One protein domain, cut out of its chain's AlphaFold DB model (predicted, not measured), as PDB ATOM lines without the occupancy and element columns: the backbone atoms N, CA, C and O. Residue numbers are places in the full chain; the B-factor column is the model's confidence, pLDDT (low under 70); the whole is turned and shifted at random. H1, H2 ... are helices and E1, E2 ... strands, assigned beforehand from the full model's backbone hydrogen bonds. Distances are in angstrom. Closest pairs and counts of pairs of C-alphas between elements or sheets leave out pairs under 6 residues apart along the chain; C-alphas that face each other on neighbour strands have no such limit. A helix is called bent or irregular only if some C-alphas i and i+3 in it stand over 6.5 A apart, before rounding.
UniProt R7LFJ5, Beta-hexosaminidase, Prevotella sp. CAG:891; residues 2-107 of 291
ATOM      1  N   ARG A   2     -49.656  30.390   5.581       40.56
ATOM      2  CA  ARG A   2     -49.030  30.459   6.916       40.56
ATOM      3  C   ARG A   2     -47.514  30.487   6.701       40.56
ATOM      4  O   ARG A   2     -46.981  29.521   6.186       40.56
ATOM      5  N   ARG A   3     -46.865  31.617   7.004       50.53
ATOM      6  CA  ARG A   3     -45.445  31.879   6.674       50.53
ATOM      7  C   ARG A   3     -44.445  31.339   7.703       50.53
ATOM      8  O   ARG A   3     -43.255  31.306   7.423       50.53
ATOM      9  N   PHE A   4     -44.939  30.907   8.859       51.69
ATOM     10  CA  PHE A   4     -44.173  30.207   9.882       51.69
ATOM     11  C   PHE A   4     -45.000  29.034  10.388       51.69
ATOM     12  O   PHE A   4     -46.218  29.162  10.570       51.69
ATOM     13  N   TYR A   5     -44.337  27.913  10.636       54.03
ATOM     14  CA  TYR A   5     -44.906  26.812  11.395       54.03
ATOM     15  C   TYR A   5     -43.844  26.261  12.346       54.03
ATOM     16  O   TYR A   5     -42.662  26.173  12.013       54.03
ATOM     17  N   GLY A   6     -44.277  25.948  13.563       47.47
ATOM     18  CA  GLY A   6     -43.497  25.132  14.481       47.47
ATOM     19  C   GLY A   6     -43.830  23.671  14.220       47.47
ATOM     20  O   GLY A   6     -45.000  23.328  14.045       47.47
ATOM     21  N   ASP A   7     -42.813  22.820  14.185       52.75
ATOM     22  CA  ASP A   7     -42.997  21.390  14.397       52.75
ATOM     23  C   ASP A   7     -42.582  21.031  15.833       52.75
ATOM     24  O   ASP A   7     -42.036  21.849  16.578       52.75
ATOM     25  N   CYS A   8     -42.855  19.796  16.251       38.16
ATOM     26  CA  CYS A   8     -42.556  19.326  17.605       38.16
ATOM     27  C   CYS A   8     -41.045  19.177  17.890       38.16
ATOM     28  O   CYS A   8     -40.681  18.533  18.869       38.16
ATOM     29  N   THR A   9     -40.160  19.735  17.050       53.91
ATOM     30  CA  THR A   9     -38.702  19.721  17.260       53.91
ATOM     31  C   THR A   9     -38.199  20.909  18.082       53.91
ATOM     32  O   THR A   9     -37.026  20.943  18.439       53.91
ATOM     33  N   GLY A  10     -39.068  21.880  18.392       39.56
ATOM     34  CA  GLY A  10     -38.707  23.068  19.174       39.56
ATOM     35  C   GLY A  10     -38.078  24.202  18.358       39.56
ATOM     36  O   GLY A  10     -37.733  25.234  18.926       39.56
ATOM     37  N   PHE A  11     -37.972  24.056  17.032       44.41
ATOM     38  CA  PHE A  11     -37.454  25.089  16.132       44.41
ATOM     39  C   PHE A  11     -38.563  25.707  15.268       44.41
ATOM     40  O   PHE A  11     -39.406  25.008  14.706       44.41
ATOM     41  N   VAL A  12     -38.536  27.036  15.120       47.12
ATOM     42  CA  VAL A  12     -39.402  27.767  14.181       47.12
ATOM     43  C   VAL A  12     -38.795  27.674  12.784       47.12
ATOM     44  O   VAL A  12     -37.668  28.115  12.569       47.12
ATOM     45  N   LYS A  13     -39.544  27.113  11.828       52.47
ATOM     46  CA  LYS A  13     -39.105  26.977  10.432       52.47
ATOM     47  C   LYS A  13     -39.822  28.000   9.549       52.47
ATOM     48  O   LYS A  13     -41.020  28.248   9.706       52.47
ATOM     49  N   ALA A  14     -39.069  28.604   8.633       54.75
ATOM     50  CA  ALA A  14     -39.585  29.483   7.587       54.75
ATOM     51  C   ALA A  14     -39.577  28.741   6.243       54.75
ATOM     52  O   ALA A  14     -38.658  27.964   5.978       54.75
ATOM     53  N   ASP A  15     -40.580  28.989   5.398       52.12
ATOM     54  CA  ASP A  15     -40.603  28.447   4.036       52.12
ATOM     55  C   ASP A  15     -39.392  28.954   3.239       52.12
ATOM     56  O   ASP A  15     -39.090  30.151   3.223       52.12
ATOM     57  N   ALA A  16     -38.698  28.036   2.567       49.44
ATOM     58  CA  ALA A  16     -37.520  28.336   1.767       49.44
ATOM     59  C   ALA A  16     -37.918  29.130   0.515       49.44
ATOM     60  O   ALA A  16     -38.256  28.556  -0.518       49.44
ATOM     61  N   ASN A  17     -37.875  30.458   0.596       50.44
ATOM     62  CA  ASN A  17     -38.030  31.320  -0.570       50.44
ATOM     63  C   ASN A  17     -36.695  32.022  -0.855       50.44
ATOM     64  O   ASN A  17     -36.307  32.962  -0.165       50.44
ATOM     65  N   GLY A  18     -35.957  31.503  -1.842       49.44
ATOM     66  CA  GLY A  18     -34.547  31.803  -2.133       49.44
ATOM     67  C   GLY A  18     -34.241  33.175  -2.748       49.44
ATOM     68  O   GLY A  18     -33.287  33.294  -3.511       49.44
ATOM     69  N   ALA A  19     -35.019  34.215  -2.448       47.66
ATOM     70  CA  ALA A  19     -34.774  35.568  -2.946       47.66
ATOM     71  C   ALA A  19     -34.166  36.449  -1.839       47.66
ATOM     72  O   ALA A  19     -34.868  36.955  -0.968       47.66
ATOM     73  N   ILE A  20     -32.845  36.645  -1.898       45.91
ATOM     74  CA  ILE A  20     -32.003  37.326  -0.891       45.91
ATOM     75  C   ILE A  20     -32.318  38.837  -0.734       45.91
ATOM     76  O   ILE A  20     -31.844  39.478   0.198       45.91
ATOM     77  N   CYS A  21     -33.151  39.427  -1.596       45.25
ATOM     78  CA  CYS A  21     -33.303  40.880  -1.733       45.25
ATOM     79  C   CYS A  21     -34.733  41.440  -1.561       45.25
ATOM     80  O   CYS A  21     -34.998  42.557  -2.001       45.25
ATOM     81  N   PHE A  22     -35.658  40.737  -0.891       45.28
ATOM     82  CA  PHE A  22     -36.958  41.337  -0.548       45.28
ATOM     83  C   PHE A  22     -36.875  42.250   0.695       45.28
ATOM     84  O   PHE A  22     -36.338  41.835   1.725       45.28
ATOM     85  N   PRO A  23     -37.465  43.464   0.670       41.09
ATOM     86  CA  PRO A  23     -37.748  44.225   1.884       41.09
ATOM     87  C   PRO A  23     -38.704  43.392   2.752       41.09
ATOM     88  O   PRO A  23     -39.878  43.231   2.418       41.09
ATOM     89  N   GLY A  24     -38.174  42.774   3.808       45.91
ATOM     90  CA  GLY A  24     -38.875  41.757   4.600       45.91
ATOM     91  C   GLY A  24     -38.053  40.501   4.916       45.91
ATOM     92  O   GLY A  24     -38.579  39.605   5.572       45.91
ATOM     93  N   THR A  25     -36.791  40.415   4.481       47.97
ATOM     94  CA  THR A  25     -35.850  39.377   4.932       47.97
ATOM     95  C   THR A  25     -35.492  39.596   6.405       47.97
ATOM     96  O   THR A  25     -34.798  40.553   6.747       47.97
ATOM     97  N   TRP A  26     -35.965  38.713   7.285       47.78
ATOM     98  CA  TRP A  26     -35.608  38.696   8.706       47.78
ATOM     99  C   TRP A  26     -34.477  37.695   8.942       47.78
ATOM    100  O   TRP A  26     -34.506  36.593   8.397       47.78
ATOM    101  N   TYR A  27     -33.492  38.064   9.759       51.16
ATOM    102  CA  TYR A  27     -32.406  37.181  10.183       51.16
ATOM    103  C   TYR A  27     -32.449  36.991  11.700       51.16
ATOM    104  O   TYR A  27     -32.726  37.927  12.450       51.16
ATOM    105  N   ILE A  28     -32.157  35.772  12.149       60.19
ATOM    106  CA  ILE A  28     -31.883  35.491  13.557       60.19
ATOM    107  C   ILE A  28     -30.433  35.903  13.794       60.19
ATOM    108  O   ILE A  28     -29.528  35.394  13.133       60.19
ATOM    109  N   ARG A  29     -30.213  36.862  14.692       62.53
ATOM    110  CA  ARG A  29     -28.877  37.274  15.121       62.53
ATOM    111  C   ARG A  29     -28.683  36.836  16.562       62.53
ATOM    112  O   ARG A  29     -29.523  37.129  17.408       62.53
ATOM    113  N   GLU A  30     -27.569  36.167  16.820       73.38
ATOM    114  CA  GLU A  30     -27.114  35.925  18.182       73.38
ATOM    115  C   GLU A  30     -26.854  37.267  18.876       73.38
ATOM    116  O   GLU A  30     -26.171  38.144  18.341       73.38
ATOM    117  N   VAL A  31     -27.459  37.457  20.045       77.44
ATOM    118  CA  VAL A  31     -27.247  38.663  20.842       77.44
ATOM    119  C   VAL A  31     -25.905  38.513  21.541       77.44
ATOM    120  O   VAL A  31     -25.773  37.713  22.457       77.44
ATOM    121  N   THR A  32     -24.912  39.276  21.100       85.00
ATOM    122  CA  THR A  32     -23.579  39.315  21.723       85.00
ATOM    123  C   THR A  32     -23.388  40.533  22.626       85.00
ATOM    124  O   THR A  32     -22.453  40.563  23.416       85.00
ATOM    125  N   ASP A  33     -24.270  41.528  22.505       90.75
ATOM    126  CA  ASP A  33     -24.295  42.738  23.324       90.75
ATOM    127  C   ASP A  33     -25.655  42.853  24.024       90.75
ATOM    128  O   ASP A  33     -26.695  43.034  23.385       90.75
ATOM    129  N   PHE A  34     -25.630  42.736  25.349       94.44
ATOM    130  CA  PHE A  34     -26.788  42.765  26.236       94.44
ATOM    131  C   PHE A  34     -27.041  44.155  26.840       94.44
ATOM    132  O   PHE A  34     -27.831  44.294  27.779       94.44
ATOM    133  N   THR A  35     -26.393  45.207  26.323       93.25
ATOM    134  CA  THR A  35     -26.479  46.569  26.879       93.25
ATOM    135  C   THR A  35     -27.924  47.065  26.939       93.25
ATOM    136  O   THR A  35     -28.339  47.660  27.933       93.25
ATOM    137  N   ALA A  36     -28.729  46.789  25.907       90.94
ATOM    138  CA  ALA A  36     -30.130  47.210  25.865       90.94
ATOM    139  C   ALA A  36     -30.993  46.498  26.924       90.94
ATOM    140  O   ALA A  36     -31.852  47.124  27.549       90.94
ATOM    141  N   GLN A  37     -30.750  45.207  27.149       92.00
ATOM    142  CA  GLN A  37     -31.437  44.391  28.145       92.00
ATOM    143  C   GLN A  37     -31.074  44.861  29.554       92.00
ATOM    144  O   GLN A  37     -31.968  45.091  30.371       92.00
ATOM    145  N   LEU A  38     -29.782  45.096  29.813       94.94
ATOM    146  CA  LEU A  38     -29.327  45.628  31.093       94.94
ATOM    147  C   LEU A  38     -29.889  47.036  31.343       94.94
ATOM    148  O   LEU A  38     -30.369  47.319  32.436       94.94
ATOM    149  N   ALA A  39     -29.943  47.896  30.322       92.44
ATOM    150  CA  ALA A  39     -30.586  49.208  30.424       92.44
ATOM    151  C   ALA A  39     -32.088  49.106  30.750       92.44
ATOM    152  O   ALA A  39     -32.623  49.941  31.480       92.44
ATOM    153  N   GLY A  40     -32.778  48.084  30.233       92.38
ATOM    154  CA  GLY A  40     -34.161  47.774  30.596       92.38
ATOM    155  C   GLY A  40     -34.309  47.398  32.072       92.38
ATOM    156  O   GLY A  40     -35.189  47.929  32.752       92.38
ATOM    157  N   LEU A  41     -33.415  46.547  32.587       92.56
ATOM    158  CA  LEU A  41     -33.379  46.173  34.003       92.56
ATOM    159  C   LEU A  41     -33.111  47.389  34.904       92.56
ATOM    160  O   LEU A  41     -33.831  47.593  35.880       92.56
ATOM    161  N   VAL A  42     -32.147  48.240  34.536       94.25
ATOM    162  CA  VAL A  42     -31.838  49.495  35.245       94.25
ATOM    163  C   VAL A  42     -33.076  50.386  35.336       94.25
ATOM    164  O   VAL A  42     -33.424  50.834  36.425       94.25
ATOM    165  N   LYS A  43     -33.792  50.598  34.223       92.75
ATOM    166  CA  LYS A  43     -35.036  51.387  34.217       92.75
ATOM    167  C   LYS A  43     -36.106  50.785  35.126       92.75
ATOM    168  O   LYS A  43     -36.793  51.523  35.825       92.75
ATOM    169  N   LYS A  44     -36.241  49.456  35.131       93.31
ATOM    170  CA  LYS A  44     -37.178  48.754  36.016       93.31
ATOM    171  C   LYS A  44     -36.820  48.976  37.487       93.31
ATOM    172  O   LYS A  44     -37.700  49.321  38.268       93.31
ATOM    173  N   GLY A  45     -35.548  48.829  37.855       89.75
ATOM    174  CA  GLY A  45     -35.078  49.089  39.218       89.75
ATOM    175  C   GLY A  45     -35.282  50.546  39.640       89.75
ATOM    176  O   GLY A  45     -35.828  50.804  40.706       89.75
ATOM    177  N   GLN A  46     -34.958  51.507  38.770       89.31
ATOM    178  CA  GLN A  46     -35.211  52.935  39.014       89.31
ATOM    179  C   GLN A  46     -36.698  53.243  39.215       89.31
ATOM    180  O   GLN A  46     -37.046  54.044  40.078       89.31
ATOM    181  N   TYR A  47     -37.579  52.602  38.441       87.75
ATOM    182  CA  TYR A  47     -39.021  52.747  38.616       87.75
ATOM    183  C   TYR A  47     -39.474  52.248  39.992       87.75
ATOM    184  O   TYR A  47     -40.251  52.933  40.651       87.75
ATOM    185  N   VAL A  48     -38.970  51.098  40.446       89.00
ATOM    186  CA  VAL A  48     -39.265  50.579  41.790       89.00
ATOM    187  C   VAL A  48     -38.783  51.561  42.860       89.00
ATOM    188  O   VAL A  48     -39.581  51.960  43.700       89.00
ATOM    189  N   LEU A  49     -37.536  52.031  42.789       87.62
ATOM    190  CA  LEU A  49     -36.978  52.983  43.761       87.62
ATOM    191  C   LEU A  49     -37.773  54.295  43.853       87.62
ATOM    192  O   LEU A  49     -37.876  54.872  44.929       87.62
ATOM    193  N   LEU A  50     -38.330  54.773  42.737       87.50
ATOM    194  CA  LEU A  50     -39.082  56.029  42.698       87.50
ATOM    195  C   LEU A  50     -40.511  55.902  43.247       87.50
ATOM    196  O   LEU A  50     -41.048  56.884  43.752       87.50
ATOM    197  N   ASN A  51     -41.141  54.736  43.086       85.44
ATOM    198  CA  ASN A  51     -42.568  54.554  43.376       85.44
ATOM    199  C   ASN A  51     -42.843  53.710  44.628       85.44
ATOM    200  O   ASN A  51     -43.994  53.648  45.053       85.44
ATOM    201  N   SER A  52     -41.828  53.060  45.204       85.50
ATOM    202  CA  SER A  52     -42.003  52.286  46.437       85.50
ATOM    203  C   SER A  52     -42.190  53.218  47.628       85.50
ATOM    204  O   SER A  52     -41.533  54.258  47.721       85.50
ATOM    205  N   THR A  53     -43.047  52.818  48.564       84.25
ATOM    206  CA  THR A  53     -43.261  53.545  49.825       84.25
ATOM    207  C   THR A  53     -42.793  52.664  50.983       84.25
ATOM    208  O   THR A  53     -43.594  51.914  51.539       84.25
ATOM    209  N   PRO A  54     -41.489  52.674  51.326       82.06
ATOM    210  CA  PRO A  54     -40.966  51.796  52.366       82.06
ATOM    211  C   PRO A  54     -41.704  51.992  53.692       82.06
ATOM    212  O   PRO A  54     -41.896  53.118  54.153       82.06
ATOM    213  N   GLY A  55     -42.100  50.875  54.303       80.00
ATOM    214  CA  GLY A  55     -42.906  50.853  55.522       80.00
ATOM    215  C   GLY A  55     -44.406  50.673  55.286       80.00
ATOM    216  O   GLY A  55     -45.105  50.376  56.245       80.00
ATOM    217  N   GLU A  56     -44.909  50.775  54.054       83.00
ATOM    218  CA  GLU A  56     -46.279  50.355  53.728       83.00
ATOM    219  C   GLU A  56     -46.348  48.831  53.528       83.00
ATOM    220  O   GLU A  56     -45.410  48.203  53.036       83.00
ATOM    221  N   THR A  57     -47.465  48.211  53.912       85.38
ATOM    222  CA  THR A  57     -47.659  46.756  53.791       85.38
ATOM    223  C   THR A  57     -47.486  46.278  52.346       85.38
ATOM    224  O   THR A  57     -48.081  46.833  51.424       85.38
ATOM    225  N   GLY A  58     -46.685  45.229  52.153       85.94
ATOM    226  CA  GLY A  58     -46.416  44.640  50.841       85.94
ATOM    227  C   GLY A  58     -45.405  45.416  49.987       85.94
ATOM    228  O   GLY A  58     -45.047  44.946  48.902       85.94
ATOM    229  N   GLU A  59     -44.894  46.559  50.452       88.25
ATOM    230  CA  GLU A  59     -43.801  47.285  49.799       88.25
ATOM    231  C   GLU A  59     -42.429  46.680  50.159       88.25
ATOM    232  O   GLU A  59     -42.279  46.014  51.192       88.25
ATOM    233  N   PRO A  60     -41.399  46.856  49.309       90.44
ATOM    234  CA  PRO A  60     -40.032  46.499  49.671       90.44
ATOM    235  C   PRO A  60     -39.575  47.251  50.928       90.44
ATOM    236  O   PRO A  60     -39.871  48.435  51.108       90.44
ATOM    237  N   THR A  61     -38.814  46.571  51.785       89.25
ATOM    238  CA  THR A  61     -38.214  47.192  52.972       89.25
ATOM    239  C   THR A  61     -37.134  48.204  52.584       89.25
ATOM    240  O   THR A  61     -36.621  48.184  51.463       89.25
ATOM    241  N   ALA A  62     -36.750  49.078  53.522       88.12
ATOM    242  CA  ALA A  62     -35.648  50.019  53.311       88.12
ATOM    243  C   ALA A  62     -34.350  49.291  52.910       88.12
ATOM    244  O   ALA A  62     -33.747  49.646  51.904       88.12
ATOM    245  N   ASP A  63     -34.008  48.201  53.604       88.06
ATOM    246  CA  ASP A  63     -32.832  47.379  53.294       88.06
ATOM    247  C   ASP A  63     -32.898  46.766  51.883       88.06
ATOM    248  O   ASP A  63     -31.891  46.708  51.176       88.06
ATOM    249  N   ALA A  64     -34.084  46.337  51.434       91.81
ATOM    250  CA  ALA A  64     -34.268  45.816  50.079       91.81
ATOM    251  C   ALA A  64     -34.121  46.908  49.010       91.81
ATOM    252  O   ALA A  64     -33.549  46.662  47.945       91.81
ATOM    253  N   LEU A  65     -34.611  48.122  49.278       91.06
ATOM    254  CA  LEU A  65     -34.427  49.266  48.383       91.06
ATOM    255  C   LEU A  65     -32.962  49.712  48.337       91.06
ATOM    256  O   LEU A  65     -32.459  50.000  47.250       91.06
ATOM    257  N   ASP A  66     -32.260  49.699  49.470       93.44
ATOM    258  CA  ASP A  66     -30.828  49.995  49.539       93.44
ATOM    259  C   ASP A  66     -30.009  48.961  48.759       93.44
ATOM    260  O   ASP A  66     -29.137  49.335  47.969       93.44
ATOM    261  N   PHE A  67     -30.328  47.672  48.893       95.44
ATOM    262  CA  PHE A  67     -29.725  46.613  48.084       95.44
ATOM    263  C   PHE A  67     -29.994  46.826  46.584       95.44
ATOM    264  O   PHE A  67     -29.062  46.831  45.776       95.44
ATOM    265  N   LEU A  68     -31.248  47.087  46.189       95.69
ATOM    266  CA  LEU A  68     -31.599  47.363  44.792       95.69
ATOM    267  C   LEU A  68     -30.825  48.568  44.238       95.69
ATOM    268  O   LEU A  68     -30.348  48.529  43.102       95.69
ATOM    269  N   ALA A  69     -30.697  49.643  45.016       93.12
ATOM    270  CA  ALA A  69     -30.003  50.853  44.597       93.12
ATOM    271  C   ALA A  69     -28.491  50.632  44.440       93.12
ATOM    272  O   ALA A  69     -27.916  51.022  43.414       93.12
ATOM    273  N   ASN A  70     -27.862  50.009  45.436       94.56
ATOM    274  CA  ASN A  70     -26.407  49.953  45.565       94.56
ATOM    275  C   ASN A  70     -25.785  48.742  44.863       94.56
ATOM    276  O   ASN A  70     -24.749  48.890  44.219       94.56
ATOM    277  N   GLU A  71     -26.441  47.582  44.904       95.75
ATOM    278  CA  GLU A  71     -25.900  46.335  44.347       95.75
ATOM    279  C   GLU A  71     -26.382  46.068  42.915       95.75
ATOM    280  O   GLU A  71     -25.684  45.426  42.126       95.75
ATOM    281  N   VAL A  72     -27.548  46.605  42.534       95.25
ATOM    282  CA  VAL A  72     -28.137  46.377  41.204       95.25
ATOM    283  C   VAL A  72     -28.083  47.632  40.339       95.25
ATOM    284  O   VAL A  72     -27.348  47.674  39.356       95.25
ATOM    285  N   VAL A  73     -28.862  48.665  40.672       93.69
ATOM    286  CA  VAL A  73     -29.157  49.786  39.764       93.69
ATOM    287  C   VAL A  73     -27.920  50.629  39.471       93.69
ATOM    288  O   VAL A  73     -27.618  50.871  38.302       93.69
ATOM    289  N   THR A  74     -27.203  51.073  40.503       95.62
ATOM    290  CA  THR A  74     -26.012  51.922  40.348       95.62
ATOM    291  C   THR A  74     -24.900  51.236  39.542       95.62
ATOM    292  O   THR A  74     -24.469  51.807  38.532       95.62
ATOM    293  N   PRO A  75     -24.448  50.019  39.901       96.69
ATOM    294  CA  PRO A  75     -23.380  49.345  39.166       96.69
ATOM    295  C   PRO A  75     -23.826  48.878  37.769       96.69
ATOM    296  O   PRO A  75     -23.061  49.028  36.815       96.69
ATOM    297  N   ALA A  76     -25.071  48.419  37.587       95.44
ATOM    298  CA  ALA A  76     -25.585  48.083  36.255       95.44
ATOM    299  C   ALA A  76     -25.669  49.317  35.341       95.44
ATOM    300  O   ALA A  76     -25.343  49.234  34.158       95.44
ATOM    301  N   ALA A  77     -26.058  50.482  35.871       96.44
ATOM    302  CA  ALA A  77     -26.081  51.724  35.103       96.44
ATOM    303  C   ALA A  77     -24.676  52.171  34.666       96.44
ATOM    304  O   ALA A  77     -24.541  52.767  33.596       96.44
ATOM    305  N   ALA A  78     -23.638  51.890  35.460       96.50
ATOM    306  CA  ALA A  78     -22.251  52.116  35.061       96.50
ATOM    307  C   ALA A  78     -21.845  51.183  33.907       96.50
ATOM    308  O   ALA A  78     -21.395  51.673  32.873       96.50
ATOM    309  N   ALA A  79     -22.131  49.880  34.017       95.00
ATOM    310  CA  ALA A  79     -21.859  48.906  32.955       95.00
ATOM    311  C   ALA A  79     -22.586  49.240  31.635       95.00
ATOM    312  O   ALA A  79     -22.016  49.126  30.554       95.00
ATOM    313  N   VAL A  80     -23.831  49.734  31.700       95.75
ATOM    314  CA  VAL A  80     -24.569  50.200  30.509       95.75
ATOM    315  C   VAL A  80     -23.878  51.384  29.826       95.75
ATOM    316  O   VAL A  80     -23.912  51.475  28.600       95.75
ATOM    317  N   LYS A  81     -23.267  52.302  30.589       95.06
ATOM    318  CA  LYS A  81     -22.548  53.459  30.022       95.06
ATOM    319  C   LYS A  81     -21.259  53.051  29.314       95.06
ATOM    320  O   LYS A  81     -20.893  53.705  28.343       95.06
ATOM    321  N   GLU A  82     -20.587  52.008  29.797       93.31
ATOM    322  CA  GLU A  82     -19.396  51.443  29.150       93.31
ATOM    323  C   GLU A  82     -19.746  50.753  27.817       93.31
ATOM    324  O   GLU A  82     -18.977  50.840  26.858       93.31
ATOM    325  N   GLY A  83     -20.938  50.149  27.727       90.94
ATOM    326  CA  GLY A  83     -21.427  49.441  26.539       90.94
ATOM    327  C   GLY A  83     -20.777  48.066  26.346       90.94
ATOM    328  O   GLY A  83     -19.964  47.632  27.157       90.94
ATOM    329  N   ASN A  84     -21.134  47.359  25.265       92.38
ATOM    330  CA  ASN A  84     -20.653  45.997  24.968       92.38
ATOM    331  C   ASN A  84     -20.857  45.000  26.129       92.38
ATOM    332  O   ASN A  84     -19.990  44.173  26.417       92.38
ATOM    333  N   VAL A  85     -21.996  45.083  26.818       94.56
ATOM    334  CA  VAL A  85     -22.309  44.218  27.962       94.56
ATOM    335  C   VAL A  85     -22.373  42.757  27.512       94.56
ATOM    336  O   VAL A  85     -23.156  42.397  26.632       94.56
ATOM    337  N   THR A  86     -21.584  41.892  28.149       95.25
ATOM    338  CA  THR A  86     -21.598  40.448  27.878       95.25
ATOM    339  C   THR A  86     -22.814  39.769  28.512       95.25
ATOM    340  O   THR A  86     -23.440  40.290  29.441       95.25
ATOM    341  N   GLN A  87     -23.128  38.556  28.053       94.06
ATOM    342  CA  GLN A  87     -24.182  37.739  28.659       94.06
ATOM    343  C   GLN A  87     -23.922  37.463  30.147       94.06
ATOM    344  O   GLN A  87     -24.858  37.484  30.944       94.06
ATOM    345  N   GLU A  88     -22.667  37.225  30.530       95.44
ATOM    346  CA  GLU A  88     -22.269  36.951  31.916       95.44
ATOM    347  C   GLU A  88     -22.557  38.149  32.827       95.44
ATOM    348  O   GLU A  88     -23.164  37.991  33.886       95.44
ATOM    349  N   VAL A  89     -22.200  39.362  32.387       96.19
ATOM    350  CA  VAL A  89     -22.473  40.596  33.139       96.19
ATOM    351  C   VAL A  89     -23.976  40.829  33.267       96.19
ATOM    352  O   VAL A  89     -24.458  41.144  34.354       96.19
ATOM    353  N   TYR A  90     -24.737  40.644  32.185       95.88
ATOM    354  CA  TYR A  90     -26.193  40.764  32.237       95.88
ATOM    355  C   TYR A  90     -26.825  39.743  33.197       95.88
ATOM    356  O   TYR A  90     -27.655  40.120  34.023       95.88
ATOM    357  N   THR A  91     -26.405  38.476  33.126       96.19
ATOM    358  CA  THR A  91     -26.934  37.394  33.974       96.19
ATOM    359  C   THR A  91     -26.643  37.662  35.447       96.19
ATOM    360  O   THR A  91     -27.554  37.578  36.259       96.19
ATOM    361  N   LYS A  92     -25.432  38.129  35.784       97.62
ATOM    362  CA  LYS A  92     -25.087  38.547  37.152       97.62
ATOM    363  C   LYS A  92     -26.091  39.557  37.725       97.62
ATOM    364  O   LYS A  92     -26.552  39.393  38.849       97.62
ATOM    365  N   TYR A  93     -26.425  40.616  36.982       96.88
ATOM    366  CA  TYR A  93     -27.375  41.623  37.473       96.88
ATOM    367  C   TYR A  93     -28.821  41.129  37.480       96.88
ATOM    368  O   TYR A  93     -29.609  41.578  38.313       96.88
ATOM    369  N   LEU A  94     -29.174  40.211  36.580       95.81
ATOM    370  CA  LEU A  94     -30.469  39.542  36.617       95.81
ATOM    371  C   LEU A  94     -30.620  38.699  37.891       95.81
ATOM    372  O   LEU A  94     -31.669  38.767  38.527       95.81
ATOM    373  N   ASP A  95     -29.569  37.981  38.287       97.50
ATOM    374  CA  ASP A  95     -29.544  37.170  39.507       97.50
ATOM    375  C   ASP A  95     -29.634  38.046  40.764       97.50
ATOM    376  O   ASP A  95     -30.462  37.782  41.633       97.50
ATOM    377  N   LEU A  96     -28.884  39.154  40.826       97.19
ATOM    378  CA  LEU A  96     -29.007  40.122  41.926       97.19
ATOM    379  C   LEU A  96     -30.408  40.750  41.982       97.19
ATOM    380  O   LEU A  96     -30.971  40.959  43.052       97.19
ATOM    381  N   TYR A  97     -31.029  41.026  40.834       96.25
ATOM    382  CA  TYR A  97     -32.411  41.500  40.826       96.25
ATOM    383  C   TYR A  97     -33.399  40.424  41.306       96.25
ATOM    384  O   TYR A  97     -34.394  40.751  41.951       96.25
ATOM    385  N   ALA A  98     -33.147  39.146  41.016       95.88
ATOM    386  CA  ALA A  98     -33.944  38.046  41.550       95.88
ATOM    387  C   ALA A  98     -33.783  37.912  43.073       95.88
ATOM    388  O   ALA A  98     -34.775  37.671  43.757       95.88
ATOM    389  N   GLU A  99     -32.579  38.146  43.603       96.56
ATOM    390  CA  GLU A  99     -32.328  38.234  45.046       96.56
ATOM    391  C   GLU A  99     -33.155  39.359  45.677       96.56
ATOM    392  O   GLU A  99     -33.924  39.089  46.594       96.56
ATOM    393  N   PHE A 100     -33.125  40.570  45.105       95.56
ATOM    394  CA  PHE A 100     -34.000  41.675  45.526       95.56
ATOM    395  C   PHE A 100     -35.484  41.271  45.549       95.56
ATOM    396  O   PHE A 100     -36.199  41.566  46.505       95.56
ATOM    397  N   MET A 101     -35.964  40.581  44.511       94.19
ATOM    398  CA  MET A 101     -37.363  40.141  44.435       94.19
ATOM    399  C   MET A 101     -37.732  39.105  45.508       94.19
ATOM    400  O   MET A 101     -38.916  38.975  45.820       94.19
ATOM    401  N   ALA A 102     -36.750  38.374  46.038       94.00
ATOM    402  CA  ALA A 102     -36.922  37.387  47.098       94.00
ATOM    403  C   ALA A 102     -36.700  37.962  48.509       94.00
ATOM    404  O   ALA A 102     -37.031  37.292  49.488       94.00
ATOM    405  N   MET A 103     -36.151  39.178  48.630       91.75
ATOM    406  CA  MET A 103     -35.970  39.831  49.925       91.75
ATOM    407  C   MET A 103     -37.323  40.051  50.624       91.75
ATOM    408  O   MET A 103     -38.334  40.295  49.952       91.75
ATOM    409  N   PRO A 104     -37.361  39.995  51.970       87.94
ATOM    410  CA  PRO A 104     -38.579  40.241  52.727       87.94
ATOM    411  C   PRO A 104     -39.202  41.595  52.389       87.94
ATOM    412  O   PRO A 104     -38.505  42.596  52.198       87.94
ATOM    413  N   ARG A 105     -40.533  41.617  52.348       90.00
ATOM    414  CA  ARG A 105     -41.335  42.835  52.221       90.00
ATOM    415  C   ARG A 105     -41.880  43.246  53.576       90.00
ATOM    416  O   ARG A 105     -41.956  42.416  54.479       90.00
ATOM    417  N   THR A 106     -42.269  44.509  53.704       89.06
ATOM    418  CA  THR A 106     -42.918  44.995  54.919       89.06
ATOM    419  C   THR A 106     -44.191  44.194  55.174       89.06
ATOM    420  O   THR A 106     -45.099  44.163  54.340       89.06
ATOM    421  N   SER A 107     -44.247  43.533  56.328       89.94
ATOM    422  CA  SER A 107     -45.387  42.704  56.710       89.94
ATOM    423  C   SER A 107     -46.643  43.537  56.993       89.94
ATOM    424  O   SER A 107     -46.588  44.744  57.256       89.94
TER     425      SER A 107
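Overview. This is residues 2 to 107 of the 291 residues of the protein "Beta-hexosaminidase" of Prevotella sp. CAG:891 (UniProt R7LFJ5). A small two-stranded hairpin, E1 and E2, lies at one end, and the long link of residues 15 to 34 joins it to a body of three helices side by side, H1, H2 and H3. H1, H2a and H3 form an up-and-down bundle, each running against the one before it; H2 is bent but runs nearly straight, its arms at 22 degrees. The printed part has 106 residues, with two named strands, an antiparallel sheet, followed by three named helices: mostly helix. It is extended, with a radius of gyration of the C-alphas of 20.0 A, and spans 60 by 33 by 23 A.

Arrangement. E1, residues 4 to 6, and E2, residues 12 to 14, form an antiparallel hairpin; N 13 and O 5 are within hydrogen-bond range at 3.3 A. H2, residues 62 to 82, was assigned as one helix by its hydrogen bonds but is bent, C-alphas 71 and 74 being 6.9 A apart, with arms H2a, residues 62 to 71, and H2b, residues 74 to 82. H1, residues 35 to 51, touches H2a with residues 45 to 49 alone, closest at the C-alphas of Leu 49 and Leu 65, 6.5 A: a helical hairpin at a shallow tilt of 24 degrees, opposite ways. H1 touches H2b with residues 35 to 42 alone, closest at the C-alphas of Thr 35 and Val 80, 5.5 A. H3, residues 87 to 102, touches H1 with residues 90 to 94 alone, closest at the C-alphas of Tyr 90 and Leu 38, 5.9 A, the same way. H3 touches H2a with residues 96 to 100 alone, closest at the C-alphas of Phe 100 and Ala 64, 6.2 A, at a shallow tilt of 4 degrees, opposite ways. E1 and H3 are apart. Every O i to N i+4 pair is within hydrogen-bond range in H1, H2a, H2b and H3.

Along the chain. E1 begins at C-alpha 4, (-44.173, 30.207, 9.882). H1 measures 24.4 A, H2a 13.7 A, H2b 13.0 A and H3 22.4 A, ending at C-alpha 102, (-36.922, 37.387, 47.098).

Size, cuts and confidence. The two farthest C-alphas, those of Gly 18 and Gly 55, are 61.3 A apart. The printed part has no cut; the link from E2 to H1 is long, and its residues 18 to 24 stand free. Residues 2 to 29 have pLDDT under 70.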